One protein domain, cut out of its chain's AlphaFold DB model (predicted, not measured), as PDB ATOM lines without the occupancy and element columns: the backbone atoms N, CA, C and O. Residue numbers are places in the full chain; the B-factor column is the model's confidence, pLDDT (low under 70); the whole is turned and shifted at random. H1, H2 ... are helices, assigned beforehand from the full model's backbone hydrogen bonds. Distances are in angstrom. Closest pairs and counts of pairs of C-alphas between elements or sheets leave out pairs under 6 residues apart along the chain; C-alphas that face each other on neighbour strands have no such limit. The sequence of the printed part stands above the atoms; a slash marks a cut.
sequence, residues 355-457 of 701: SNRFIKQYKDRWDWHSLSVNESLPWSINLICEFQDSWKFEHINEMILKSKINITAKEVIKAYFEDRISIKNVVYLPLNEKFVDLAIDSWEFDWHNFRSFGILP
ATOM      1  N   SER A 355     141.505  98.192 152.357       93.38
ATOM      2  CA  SER A 355     140.173  97.852 151.862       93.38
ATOM      3  C   SER A 355     139.182  97.935 153.018       93.38
ATOM      4  O   SER A 355     139.571  97.755 154.174       93.38
ATOM      5  N   ASN A 356     137.890  98.126 152.739       93.25
ATOM      6  CA  ASN A 356     136.871  98.149 153.799       93.25
ATOM      7  C   ASN A 356     136.901  96.859 154.637       93.25
ATOM      8  O   ASN A 356     136.749  96.900 155.854       93.25
ATOM      9  N   ARG A 357     137.167  95.708 153.999       92.38
ATOM     10  CA  ARG A 357     137.328  94.420 154.688       92.38
ATOM     11  C   ARG A 357     138.538  94.420 155.623       92.38
ATOM     12  O   ARG A 357     138.415  93.944 156.747       92.38
ATOM     13  N   PHE A 358     139.675  94.936 155.163       94.06
ATOM     14  CA  PHE A 358     140.909  95.004 155.944       94.06
ATOM     15  C   PHE A 358     140.766  95.935 157.157       94.06
ATOM     16  O   PHE A 358     141.094  95.544 158.274       94.06
ATOM     17  N   ILE A 359     140.160  97.112 156.967       96.56
ATOM     18  CA  ILE A 359     139.851  98.051 158.056       96.56
ATOM     19  C   ILE A 359     138.932  97.378 159.081       96.56
ATOM     20  O   ILE A 359     139.225  97.366 160.275       96.56
ATOM     21  N   LYS A 360     137.855  96.741 158.605       95.81
ATOM     22  CA  LYS A 360     136.876  96.049 159.449       95.81
ATOM     23  C   LYS A 360     137.476  94.915 160.273       95.81
ATOM     24  O   LYS A 360     137.072  94.737 161.420       95.81
ATOM     25  N   GLN A 361     138.395  94.145 159.693       95.75
ATOM     26  CA  GLN A 361     139.009  92.991 160.350       95.75
ATOM     27  C   GLN A 361     139.780  93.393 161.615       95.75
ATOM     28  O   GLN A 361     139.675  92.697 162.620       95.75
ATOM     29  N   TYR A 362     140.476  94.533 161.589       96.88
ATOM     30  CA  TYR A 362     141.309  95.010 162.701       96.88
ATOM     31  C   TYR A 362     140.779  96.299 163.352       96.88
ATOM     32  O   TYR A 362     141.531  97.058 163.959       96.88
ATOM     33  N   LYS A 363     139.465  96.546 163.259       96.44
ATOM     34  CA  LYS A 363     138.802  97.782 163.721       96.44
ATOM     35  C   LYS A 363     139.121  98.187 165.172       96.44
ATOM     36  O   LYS A 363     139.153  99.372 165.478       96.44
ATOM     37  N   ASP A 364     139.341  97.204 166.049       96.00
ATOM     38  CA  ASP A 364     139.567  97.410 167.486       96.00
ATOM     39  C   ASP A 364     141.057  97.612 167.816       96.00
ATOM     40  O   ASP A 364     141.423  97.787 168.977       96.00
ATOM     41  N   ARG A 365     141.927  97.531 166.804       95.81
ATOM     42  CA  ARG A 365     143.375  97.711 166.918       95.81
ATOM     43  C   ARG A 365     143.856  99.002 166.267       95.81
ATOM     44  O   ARG A 365     144.821  99.581 166.748       95.81
ATOM     45  N   TRP A 366     143.189  99.457 165.208       96.38
ATOM     46  CA  TRP A 366     143.563 100.689 164.521       96.38
ATOM     47  C   TRP A 366     143.509 101.924 165.421       96.38
ATOM     48  O   TRP A 366     142.564 102.112 166.190       96.38
ATOM     49  N   ASP A 367     144.476 102.821 165.230       95.69
ATOM     50  CA  ASP A 367     144.386 104.176 165.751       95.69
ATOM     51  C   ASP A 367     143.514 105.032 164.824       95.69
ATOM     52  O   ASP A 367     143.935 105.497 163.762       95.69
ATOM     53  N   TRP A 368     142.269 105.255 165.236       96.88
ATOM     54  CA  TRP A 368     141.297 106.002 164.441       96.88
ATOM     55  C   TRP A 368     141.660 107.473 164.255       96.88
ATOM     56  O   TRP A 368     141.221 108.077 163.278       96.88
ATOM     57  N   HIS A 369     142.472 108.055 165.142       95.56
ATOM     58  CA  HIS A 369     142.990 109.408 164.946       95.56
ATOM     59  C   HIS A 369     143.900 109.456 163.710       95.56
ATOM     60  O   HIS A 369     143.637 110.236 162.797       95.56
ATOM     61  N   SER A 370     144.886 108.556 163.636       95.12
ATOM     62  CA  SER A 370     145.787 108.412 162.490       95.12
ATOM     63  C   SER A 370     145.071 107.972 161.214       95.12
ATOM     64  O   SER A 370     145.346 108.517 160.148       95.12
ATOM     65  N   LEU A 371     144.103 107.049 161.297       97.06
ATOM     66  CA  LEU A 371     143.302 106.678 160.125       97.06
ATOM     67  C   LEU A 371     142.515 107.877 159.574       97.06
ATOM     68  O   LEU A 371     142.375 108.009 158.363       97.06
ATOM     69  N   SER A 372     142.021 108.768 160.441       96.06
ATOM     70  CA  SER A 372     141.217 109.925 160.019       96.06
ATOM     71  C   SER A 372     142.005 110.975 159.229       96.06
ATOM     72  O   SER A 372     141.375 111.847 158.647       96.06
ATOM     73  N   VAL A 373     143.344 110.907 159.218       95.69
ATOM     74  CA  VAL A 373     144.232 111.776 158.419       95.69
ATOM     75  C   VAL A 373     144.914 111.034 157.260       95.69
ATOM     76  O   VAL A 373     145.707 111.629 156.530       95.69
ATOM     77  N   ASN A 374     144.641 109.737 157.078       96.12
ATOM     78  CA  ASN A 374     145.337 108.899 156.102       96.12
ATOM     79  C   ASN A 374     144.687 108.990 154.710       96.12
ATOM     80  O   ASN A 374     143.604 108.458 154.463       96.12
ATOM     81  N   GLU A 375     145.378 109.639 153.773       95.94
ATOM     82  CA  GLU A 375     144.937 109.842 152.382       95.94
ATOM     83  C   GLU A 375     144.868 108.544 151.562       95.94
ATOM     84  O   GLU A 375     144.155 108.484 150.565       95.94
ATOM     85  N   SER A 376     145.568 107.489 151.984       95.75
ATOM     86  CA  SER A 376     145.659 106.216 151.261       95.75
ATOM     87  C   SER A 376     144.503 105.250 151.542       95.75
ATOM     88  O   SER A 376     144.444 104.177 150.939       95.75
ATOM     89  N   LEU A 377     143.572 105.599 152.438       96.56
ATOM     90  CA  LEU A 377     142.376 104.788 152.678       96.56
ATOM     91  C   LEU A 377     141.400 104.853 151.488       96.56
ATOM     92  O   LEU A 377     141.321 105.869 150.797       96.56
ATOM     93  N   PRO A 378     140.579 103.806 151.268       95.00
ATOM     94  CA  PRO A 378     139.533 103.780 150.245       95.00
ATOM     95  C   PRO A 378     138.319 104.615 150.682       95.00
ATOM     96  O   PRO A 378     137.220 104.095 150.913       95.00
ATOM     97  N   TRP A 379     138.532 105.921 150.839       95.50
ATOM     98  CA  TRP A 379     137.522 106.862 151.294       95.50
ATOM     99  C   TRP A 379     136.266 106.785 150.429       95.50
ATOM    100  O   TRP A 379     136.300 106.874 149.204       95.50
ATOM    101  N   SER A 380     135.135 106.586 151.095       92.94
ATOM    102  CA  SER A 380     133.809 106.565 150.491       92.94
ATOM    103  C   SER A 380     132.777 106.898 151.556       92.94
ATOM    104  O   SER A 380     133.009 106.666 152.746       92.94
ATOM    105  N   ILE A 381     131.604 107.380 151.139       91.06
ATOM    106  CA  ILE A 381     130.519 107.668 152.084       91.06
ATOM    107  C   ILE A 381     130.124 106.420 152.887       91.06
ATOM    108  O   ILE A 381     129.880 106.507 154.085       91.06
ATOM    109  N   ASN A 382     130.173 105.239 152.262       90.81
ATOM    110  CA  ASN A 382     129.882 103.967 152.919       90.81
ATOM    111  C   ASN A 382     130.906 103.627 154.010       90.81
ATOM    112  O   ASN A 382     130.505 103.210 155.093       90.81
ATOM    113  N   LEU A 383     132.202 103.835 153.754       94.25
ATOM    114  CA  LEU A 383     133.252 103.617 154.755       94.25
ATOM    115  C   LEU A 383     133.100 104.577 155.945       94.25
ATOM    116  O   LEU A 383     133.217 104.164 157.101       94.25
ATOM    117  N   ILE A 384     132.806 105.850 155.663       93.56
ATOM    118  CA  ILE A 384     132.571 106.865 156.696       93.56
ATOM    119  C   ILE A 384     131.379 106.457 157.568       93.56
ATOM    120  O   ILE A 384     131.480 106.457 158.792       93.56
ATOM    121  N   CYS A 385     130.272 106.045 156.948       90.62
ATOM    122  CA  CYS A 385     129.056 105.668 157.666       90.62
ATOM    123  C   CYS A 385     129.211 104.367 158.468       90.62
ATOM    124  O   CYS A 385     128.683 104.273 159.576       90.62
ATOM    125  N   GLU A 386     129.937 103.371 157.945       92.38
ATOM    126  CA  GLU A 386     130.145 102.083 158.628       92.38
ATOM    127  C   GLU A 386     130.871 102.252 159.974       92.38
ATOM    128  O   GLU A 386     130.522 101.572 160.939       92.38
ATOM    129  N   PHE A 387     131.822 103.191 160.064       94.69
ATOM    130  CA  PHE A 387     132.626 103.450 161.270       94.69
ATOM    131  C   PHE A 387     132.438 104.865 161.840       94.69
ATOM    132  O   PHE A 387     133.341 105.427 162.460       94.69
ATOM    133  N   GLN A 388     131.251 105.446 161.661       91.88
ATOM    134  CA  GLN A 388     130.938 106.828 162.052       91.88
ATOM    135  C   GLN A 388     131.196 107.163 163.532       91.88
ATOM    136  O   GLN A 388     131.436 108.315 163.861       91.88
ATOM    137  N   ASP A 389     131.172 106.187 164.441       92.75
ATOM    138  CA  ASP A 389     131.448 106.429 165.867       92.75
ATOM    139  C   ASP A 389     132.950 106.437 166.206       92.75
ATOM    140  O   ASP A 389     133.333 106.775 167.326       92.75
ATOM    141  N   SER A 390     133.805 106.065 165.254       95.38
ATOM    142  CA  SER A 390     135.251 105.946 165.450       95.38
ATOM    143  C   SER A 390     136.030 107.087 164.792       95.38
ATOM    144  O   SER A 390     137.053 107.522 165.325       95.38
ATOM    145  N   TRP A 391     135.537 107.605 163.665       94.94
ATOM    146  CA  TRP A 391     136.187 108.673 162.907       94.94
ATOM    147  C   TRP A 391     136.305 109.999 163.672       94.94
ATOM    148  O   TRP A 391     135.397 110.426 164.386       94.94
ATOM    149  N   LYS A 392     137.413 110.711 163.440       93.44
ATOM    150  CA  LYS A 392     137.569 112.129 163.790       93.44
ATOM    151  C   LYS A 392     137.116 112.976 162.605       93.44
ATOM    152  O   LYS A 392     137.887 113.254 161.692       93.44
ATOM    153  N   PHE A 393     135.842 113.364 162.618       88.94
ATOM    154  CA  PHE A 393     135.214 114.109 161.520       88.94
ATOM    155  C   PHE A 393     135.887 115.453 161.212       88.94
ATOM    156  O   PHE A 393     135.869 115.876 160.062       88.94
ATOM    157  N   GLU A 394     136.521 116.092 162.195       83.19
ATOM    158  CA  GLU A 394     137.316 117.312 161.990       83.19
ATOM    159  C   GLU A 394     138.489 117.098 161.016       83.19
ATOM    160  O   GLU A 394     138.689 117.902 160.109       83.19
ATOM    161  N   HIS A 395     139.196 115.969 161.110       90.50
ATOM    162  CA  HIS A 395     140.293 115.648 160.194       90.50
ATOM    163  C   HIS A 395     139.792 115.275 158.803       90.50
ATOM    164  O   HIS A 395     140.359 115.719 157.806       90.50
ATOM    165  N   ILE A 396     138.697 114.512 158.728       90.12
ATOM    166  CA  ILE A 396     138.054 114.185 157.450       90.12
ATOM    167  C   ILE A 396     137.633 115.481 156.745       90.12
ATOM    168  O   ILE A 396     137.905 115.649 155.557       90.12
ATOM    169  N   ASN A 397     137.037 116.420 157.485       84.88
ATOM    170  CA  ASN A 397     136.678 117.746 156.991       84.88
ATOM    171  C   ASN A 397     137.899 118.482 156.418       84.88
ATOM    172  O   ASN A 397     137.882 118.891 155.256       84.88
ATOM    173  N   GLU A 398     138.995 118.578 157.175       84.19
ATOM    174  CA  GLU A 398     140.226 119.211 156.690       84.19
ATOM    175  C   GLU A 398     140.781 118.569 155.414       84.19
ATOM    176  O   GLU A 398     141.218 119.279 154.504       84.19
ATOM    177  N   MET A 399     140.777 117.236 155.329       90.75
ATOM    178  CA  MET A 399     141.251 116.522 154.145       90.75
ATOM    179  C   MET A 399     140.402 116.846 152.919       90.75
ATOM    180  O   MET A 399     140.948 117.028 151.831       90.75
ATOM    181  N   ILE A 400     139.084 116.960 153.081       86.31
ATOM    182  CA  ILE A 400     138.202 117.320 151.974       86.31
ATOM    183  C   ILE A 400     138.414 118.781 151.557       86.31
ATOM    184  O   ILE A 400     138.560 119.054 150.366       86.31
ATOM    185  N   LEU A 401     138.495 119.716 152.510       80.44
ATOM    186  CA  LEU A 401     138.742 121.136 152.224       80.44
ATOM    187  C   LEU A 401     140.070 121.349 151.484       80.44
ATOM    188  O   LEU A 401     140.140 122.129 150.535       80.44
ATOM    189  N   LYS A 402     141.109 120.598 151.865       83.94
ATOM    190  CA  LYS A 402     142.424 120.594 151.204       83.94
ATOM    191  C   LYS A 402     142.450 119.761 149.912       83.94
ATOM    192  O   LYS A 402     143.515 119.591 149.330       83.94
ATOM    193  N   SER A 403     141.301 119.245 149.459       87.62
ATOM    194  CA  SER A 403     141.150 118.397 148.263       87.62
ATOM    195  C   SER A 403     142.037 117.143 148.259       87.62
ATOM    196  O   SER A 403     142.403 116.639 147.200       87.62
ATOM    197  N   LYS A 404     142.374 116.622 149.444       89.69
ATOM    198  CA  LYS A 404     143.185 115.408 149.625       89.69
ATOM    199  C   LYS A 404     142.384 114.127 149.395       89.69
ATOM    200  O   LYS A 404     142.935 113.118 148.975       89.69
ATOM    201  N   ILE A 405     141.073 114.166 149.652       90.44
ATOM    202  CA  ILE A 405     140.143 113.063 149.374       90.44
ATOM    203  C   ILE A 405     138.920 113.574 148.625       90.44
ATOM    204  O   ILE A 405     138.489 114.712 148.812       90.44
ATOM    205  N   ASN A 406     138.344 112.720 147.781       88.31
ATOM    206  CA  ASN A 406     137.216 113.081 146.933       88.31
ATOM    207  C   ASN A 406     135.916 112.467 147.465       88.31
ATOM    208  O   ASN A 406     135.573 111.337 147.129       88.31
ATOM    209  N   ILE A 407     135.206 113.227 148.299       89.56
ATOM    210  CA  ILE A 407     133.817 112.961 148.685       89.56
ATOM    211  C   ILE A 407     132.986 114.124 148.160       89.56
ATOM    212  O   ILE A 407     133.277 115.282 148.440       89.56
ATOM    213  N   THR A 408     131.948 113.844 147.382       88.50
ATOM    214  CA  THR A 408     131.142 114.893 146.752       88.50
ATOM    215  C   THR A 408     129.862 115.165 147.532       88.50
ATOM    216  O   THR A 408     129.226 114.254 148.064       88.50
ATOM    217  N   ALA A 409     129.380 116.410 147.488       84.75
ATOM    218  CA  ALA A 409     128.055 116.742 148.018       84.75
ATOM    219  C   ALA A 409     126.939 115.910 147.363       84.75
ATOM    220  O   ALA A 409     125.935 115.601 147.994       84.75
ATOM    221  N   LYS A 410     127.122 115.497 146.101       87.88
ATOM    222  CA  LYS A 410     126.189 114.602 145.407       87.88
ATOM    223  C   LYS A 410     126.111 113.231 146.082       87.88
ATOM    224  O   LYS A 410     125.010 112.712 146.240       87.88
ATOM    225  N   GLU A 411     127.245 112.657 146.476       89.62
ATOM    226  CA  GLU A 411     127.289 111.377 147.192       89.62
ATOM    227  C   GLU A 411     126.673 111.487 148.582       89.62
ATOM    228  O   GLU A 411     125.900 110.613 148.960       89.62
ATOM    229  N   VAL A 412     126.936 112.582 149.303       89.56
ATOM    230  CA  VAL A 412     126.331 112.832 150.621       89.56
ATOM    231  C   VAL A 412     124.810 112.986 150.506       89.56
ATOM    232  O   VAL A 412     124.074 112.330 151.238       89.56
ATOM    233  N   ILE A 413     124.319 113.788 149.549       87.12
ATOM    234  CA  ILE A 413     122.878 113.962 149.284       87.12
ATOM    235  C   ILE A 413     122.226 112.621 148.960       87.12
ATOM    236  O   ILE A 413     121.182 112.297 149.524       87.12
ATOM    237  N   LYS A 414     122.831 111.847 148.055       88.94
ATOM    238  CA  LYS A 414     122.307 110.541 147.665       88.94
ATOM    239  C   LYS A 414     122.250 109.599 148.869       88.94
ATOM    240  O   LYS A 414     121.187 109.058 149.153       88.94
ATOM    241  N   ALA A 415     123.352 109.454 149.601       88.94
ATOM    242  CA  ALA A 415     123.427 108.581 150.768       88.94
ATOM    243  C   ALA A 415     122.365 108.943 151.820       88.94
ATOM    244  O   ALA A 415     121.647 108.073 152.309       88.94
ATOM    245  N   TYR A 416     122.230 110.235 152.122       87.06
ATOM    246  CA  TYR A 416     121.338 110.731 153.166       87.06
ATOM    247  C   TYR A 416     119.852 110.674 152.764       87.06
ATOM    248  O   TYR A 416     119.013 110.157 153.504       87.06
ATOM    249  N   PHE A 417     119.497 111.173 151.574       86.44
ATOM    250  CA  PHE A 417     118.095 111.314 151.157       86.44
ATOM    251  C   PHE A 417     117.559 110.142 150.330       86.44
ATOM    252  O   PHE A 417     116.393 109.777 150.500       86.44
ATOM    253  N   GLU A 418     118.369 109.578 149.429       87.62
ATOM    254  CA  GLU A 418     117.947 108.497 148.528       87.62
ATOM    255  C   GLU A 418     118.154 107.132 149.188       87.62
ATOM    256  O   GLU A 418     117.197 106.375 149.347       87.62
ATOM    257  N   ASP A 419     119.378 106.853 149.639       88.25
ATOM    258  CA  ASP A 419     119.750 105.556 150.216       88.25
ATOM    259  C   ASP A 419     119.343 105.431 151.700       88.25
ATOM    260  O   ASP A 419     119.447 104.352 152.284       88.25
ATOM    261  N   ARG A 420     118.838 106.521 152.305       84.62
ATOM    262  CA  ARG A 420     118.377 106.600 153.707       84.62
ATOM    263  C   ARG A 420     119.427 106.121 154.716       84.62
ATOM    264  O   ARG A 420     119.094 105.530 155.744       84.62
ATOM    265  N   ILE A 421     120.699 106.376 154.425       84.88
ATOM    266  CA  ILE A 421     121.819 106.071 155.312       84.88
ATOM    267  C   ILE A 421     121.849 107.130 156.416       84.88
ATOM    268  O   ILE A 421     121.874 108.327 156.142       84.88
ATOM    269  N   SER A 422     121.857 106.691 157.676       84.06
ATOM    270  CA  SER A 422     122.048 107.592 158.814       84.06
ATOM    271  C   SER A 422     123.515 108.012 158.892       84.06
ATOM    272  O   SER A 422     124.395 107.159 159.026       84.06
ATOM    273  N   ILE A 423     123.759 109.320 158.803       84.62
ATOM    274  CA  ILE A 423     125.097 109.915 158.831       84.62
ATOM    275  C   ILE A 423     125.186 110.821 160.057       84.62
ATOM    276  O   ILE A 423     124.738 111.970 160.029       84.62
ATOM    277  N   LYS A 424     125.763 110.318 161.152       81.19
ATOM    278  CA  LYS A 424     126.149 111.182 162.273       81.19
ATOM    279  C   LYS A 424     127.154 112.212 161.765       81.19
ATOM    280  O   LYS A 424     128.000 111.894 160.935       81.19
ATOM    281  N   ASN A 425     127.061 113.441 162.272       79.75
ATOM    282  CA  ASN A 425     127.993 114.519 161.934       79.75
ATOM    283  C   ASN A 425     128.030 114.870 160.431       79.75
ATOM    284  O   ASN A 425     129.055 115.329 159.937       79.75
ATOM    285  N   VAL A 426     126.906 114.718 159.711       83.94
ATOM    286  CA  VAL A 426     126.780 115.054 158.273       83.94
ATOM    287  C   VAL A 426     127.254 116.474 157.927       83.94
ATOM    288  O   VAL A 426     127.676 116.733 156.807       83.94
ATOM    289  N   VAL A 427     127.237 117.383 158.905       78.25
ATOM    290  CA  VAL A 427     127.725 118.764 158.783       78.25
ATOM    291  C   VAL A 427     129.228 118.862 158.481       78.25
ATOM    292  O   VAL A 427     129.642 119.825 157.849       78.25
ATOM    293  N   TYR A 428     130.023 117.859 158.865       80.19
ATOM    294  CA  TYR A 428     131.463 117.766 158.587       80.19
ATOM    295  C   TYR A 428     131.774 117.086 157.246       80.19
ATOM    296  O   TYR A 428     132.922 116.748 156.975       80.19
ATOM    297  N   LEU A 429     130.761 116.813 156.425       85.50
ATOM    298  CA  LEU A 429     130.935 116.308 155.067       85.50
ATOM    299  C   LEU A 429     130.564 117.403 154.067       85.50
ATOM    300  O   LEU A 429     129.905 118.363 154.448       85.50
ATOM    301  N   PRO A 430     130.971 117.305 152.792       82.69
ATOM    302  CA  PRO A 430     130.773 118.379 151.829       82.69
ATOM    303  C   PRO A 430     129.293 118.535 151.543       82.69
ATOM    304  O   PRO A 430     128.655 117.615 151.031       82.69
ATOM    305  N   LEU A 431     128.750 119.704 151.864       80.56
ATOM    306  CA  LEU A 431     127.357 120.046 151.630       80.56
ATOM    307  C   LEU A 431     127.273 121.143 150.566       80.56
ATOM    308  O   LEU A 431     128.233 121.848 150.261       80.56
ATOM    309  N   ASN A 432     126.099 121.288 149.968       80.12
ATOM    310  CA  ASN A 432     125.795 122.411 149.089       80.12
ATOM    311  C   ASN A 432     124.466 123.046 149.498       80.12
ATOM    312  O   ASN A 432     123.728 122.489 150.312       80.12
ATOM    313  N   GLU A 433     124.161 124.221 148.947       79.81
ATOM    314  CA  GLU A 433     122.948 124.959 149.314       79.81
ATOM    315  C   GLU A 433     121.687 124.101 149.146       79.81
ATOM    316  O   GLU A 433     120.811 124.117 150.005       79.81
ATOM    317  N   LYS A 434     121.651 123.260 148.104       81.75
ATOM    318  CA  LYS A 434     120.558 122.317 147.861       81.75
ATOM    319  C   LYS A 434     120.391 121.302 148.998       81.75
ATOM    320  O   LYS A 434     119.258 120.980 149.335       81.75
ATOM    321  N   PHE A 435     121.474 120.779 149.579       84.50
ATOM    322  CA  PHE A 435     121.383 119.908 150.755       84.50
ATOM    323  C   PHE A 435     120.707 120.651 151.907       84.50
ATOM    324  O   PHE A 435     119.786 120.112 152.511       84.50
ATOM    325  N   VAL A 436     121.121 121.893 152.172       79.50
ATOM    326  CA  VAL A 436     120.554 122.720 153.249       79.50
ATOM    327  C   VAL A 436     119.074 122.982 153.001       79.50
ATOM    328  O   VAL A 436     118.273 122.721 153.887       79.50
ATOM    329  N   ASP A 437     118.696 123.398 151.791       83.00
ATOM    330  CA  ASP A 437     117.294 123.618 151.404       83.00
ATOM    331  C   ASP A 437     116.424 122.364 151.614       83.00
ATOM    332  O   ASP A 437     115.243 122.474 151.934       83.00
ATOM    333  N   LEU A 438     116.992 121.166 151.439       81.62
ATOM    334  CA  LEU A 438     116.290 119.896 151.645       81.62
ATOM    335  C   LEU A 438     116.290 119.433 153.110       81.62
ATOM    336  O   LEU A 438     115.347 118.770 153.539       81.62
ATOM    337  N   ALA A 439     117.345 119.744 153.868       79.38
ATOM    338  CA  ALA A 439     117.551 119.288 155.243       79.38
ATOM    339  C   ALA A 439     117.035 120.274 156.304       79.38
ATOM    340  O   ALA A 439     116.901 119.889 157.461       79.38
ATOM    341  N   ILE A 440     116.743 121.524 155.933       75.25
ATOM    342  CA  ILE A 440     116.525 122.658 156.850       75.25
ATOM    343  C   ILE A 440     115.461 122.436 157.923       75.25
ATOM    344  O   ILE A 440     115.620 122.916 159.049       75.25
ATOM    345  N   ASP A 441     114.404 121.705 157.583       74.06
ATOM    346  CA  ASP A 441     113.283 121.408 158.478       74.06
ATOM    347  C   ASP A 441     113.312 119.956 158.994       74.06
ATOM    348  O   ASP A 441     112.363 119.490 159.629       74.06
ATOM    349  N   SER A 442     114.404 119.226 158.739       75.94
ATOM    350  CA  SER A 442     114.638 117.906 159.321       75.94
ATOM    351  C   SER A 442     115.010 118.041 160.795       75.94
ATOM    352  O   SER A 442     115.916 118.788 161.155       75.94
ATOM    353  N   TRP A 443     114.358 117.255 161.650       67.69
ATOM    354  CA  TRP A 443     114.690 117.170 163.077       67.69
ATOM    355  C   TRP A 443     116.086 116.574 163.330       67.69
ATOM    356  O   TRP A 443     116.641 116.762 164.408       67.69
ATOM    357  N   GLU A 444     116.648 115.868 162.346       69.88
ATOM    358  CA  GLU A 444     117.994 115.286 162.402       69.88
ATOM    359  C   GLU A 444     119.096 116.303 162.068       69.88
ATOM    360  O   GLU A 444     120.275 116.025 162.293       69.88
ATOM    361  N   PHE A 445     118.743 117.469 161.514       74.06
ATOM    362  CA  PHE A 445     119.719 118.467 161.093       74.06
ATOM    363  C   PHE A 445     120.081 119.408 162.246       74.06
ATOM    364  O   PHE A 445     119.303 120.268 162.665       74.06
ATOM    365  N   ASP A 446     121.295 119.239 162.763       75.56
ATOM    366  CA  ASP A 446     121.805 120.014 163.886       75.56
ATOM    367  C   ASP A 446     122.355 121.378 163.438       75.56
ATOM    368  O   ASP A 446     123.515 121.519 163.042       75.56
ATOM    369  N   TRP A 447     121.516 122.409 163.558       75.00
ATOM    370  CA  TRP A 447     121.877 123.804 163.292       75.00
ATOM    371  C   TRP A 447     123.002 124.340 164.191       75.00
ATOM    372  O   TRP A 447     123.713 125.263 163.786       75.00
ATOM    373  N   HIS A 448     123.186 123.780 165.391       73.00
ATOM    374  CA  HIS A 448     124.263 124.175 166.295       73.00
ATOM    375  C   HIS A 448     125.617 123.688 165.789       73.00
ATOM    376  O   HIS A 448     126.555 124.471 165.771       73.00
ATOM    377  N   ASN A 449     125.724 122.438 165.340       71.56
ATOM    378  CA  ASN A 449     126.975 121.932 164.772       71.56
ATOM    379  C   ASN A 449     127.211 122.453 163.346       71.56
ATOM    380  O   ASN A 449     128.343 122.727 162.958       71.56
ATOM    381  N   PHE A 450     126.143 122.657 162.574       73.56
ATOM    382  CA  PHE A 450     126.227 123.183 161.214       73.56
ATOM    383  C   PHE A 450     126.814 124.596 161.144       73.56
ATOM    384  O   PHE A 450     127.641 124.873 160.279       73.56
ATOM    385  N   ARG A 451     126.427 125.486 162.068       67.75
ATOM    386  CA  ARG A 451     126.983 126.848 162.128       67.75
ATOM    387  C   ARG A 451     128.488 126.826 162.456       67.75
ATOM    388  O   ARG A 451     129.229 127.673 161.983       67.75
ATOM    389  N   SER A 452     128.931 125.851 163.243       64.56
ATOM    390  CA  SER A 452     130.296 125.794 163.762       64.56
ATOM    391  C   SER A 452     131.263 125.058 162.833       64.56
ATOM    392  O   SER A 452     132.425 125.437 162.732       64.56
ATOM    393  N   PHE A 453     130.787 124.025 162.129       65.12
ATOM    394  CA  PHE A 453     131.646 123.080 161.403       65.12
ATOM    395  C   PHE A 453     131.178 122.748 159.976       65.12
ATOM    396  O   PHE A 453     131.789 121.911 159.317       65.12
ATOM    397  N   GLY A 454     130.095 123.371 159.499       65.56
ATOM    398  CA  GLY A 454     129.493 123.081 158.197       65.56
ATOM    399  C   GLY A 454     130.441 123.295 157.012       65.56
ATOM    400  O   GLY A 454     130.902 124.416 156.797       65.56
ATOM    401  N   ILE A 455     130.650 122.259 156.184       63.06
ATOM    402  CA  ILE A 455     131.366 122.369 154.899       63.06
ATOM    403  C   ILE A 455     130.425 122.912 153.823       63.06
ATOM    404  O   ILE A 455     129.941 122.186 152.952       63.06
ATOM    405  N   LEU A 456     130.155 124.209 153.878       64.50
ATOM    406  CA  LEU A 456     129.614 124.946 152.745       64.50
ATOM    407  C   LEU A 456     130.553 126.085 152.394       64.50
ATOM    408  O   LEU A 456     131.068 126.740 153.301       64.50
ATOM    409  N   PRO A 457     130.697 126.415 151.101       61.38
ATOM    410  CA  PRO A 457     131.085 127.761 150.743       61.38
ATOM    411  C   PRO A 457     129.953 128.670 151.217       61.38
ATOM    412  O   PRO A 457     128.922 128.812 150.554       61.38
TER     413      PRO A 457
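Overview. This is residues 355 to 457 of the 701 residues of the protein "3'-5' exonuclease" of Marixanthomonas ophiurae (UniProt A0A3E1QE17). The chain is wound in four stacked turns of short helices along the long axis: H1 with H2, H3 with H4, H5 with the long link of residues 419 to 432, which holds no named helix, and H6 with H7. H1, H3, H5 and H6 make one row and H2 and H4 a second, and the chain crosses back and forth between the two sides; the stack is loosely formed, with few close approaches between helices. The printed part has 103 residues, with seven named helices in the order H1 to H7 and no named strand. The class is all helix, though under half of the residues, 49 of 103, are in named elements. The whole is compact, with a radius of gyration of the C-alphas of 13.5 A and spans of 39 by 27 by 22 A.

Along the chain. Find C-alpha 409 at (128.055, 116.742, 148.018); from there H5, the longest helix, runs through residues 409 to 418 for 13.1 A. Look back to residues 381 to 386 for H3, and to residues 393 to 401 for H4, 12.2 A long. Farther back are H1, residues 356 to 361, which begins at C-alpha 356 at (136.871, 98.149, 153.799), and H2, residues 368 to 371. After H5 come H6, residues 433 to 439, and H7, residues 447 to 453, 10.0 A long, which ends at C-alpha 453 at (131.646, 123.080, 161.403).

Arrangement. Start at H5, which only just touches H3, with 3 pairs of C-alphas within 8 A; the closest are those of Ile 381 and Val 412, 6.8 A apart. These two run the same way at a steep tilt of 54 degrees. H5 and H6 are close but not clearly touching, their closest C-alphas being those of Ile 413 and Phe 435 at 6.3 A, with a shallow tilt of 20 degrees, the same way. H3 and H1 are also close but not clearly touching: the closest C-alphas, of Asn 356 and Leu 383, are 6.6 A apart, and the helices run the same way at a shallow tilt of 16 degrees. H2 and H4 are near each other, with 5 pairs of C-alphas within 10 A. H7 touches no helix, and is only just apart from H4, at 8.1 A. In H1, H3, H4, H5 and H6 each O i to N i+4 pair is within hydrogen-bond range; in H7 2 of 3 are, and H2 is too short for such a pair.

Size, cuts and confidence. The two C-alphas farthest apart, those of Arg 365 and Asp 437, are 39.9 A apart. The printed part has no cut. The link from H5 to H6, 14 residues, is long; the others are short. The mean pLDDT of the printed part is 86.0, and you will find values under 70 at residues 443 to 444 and 451 to 457.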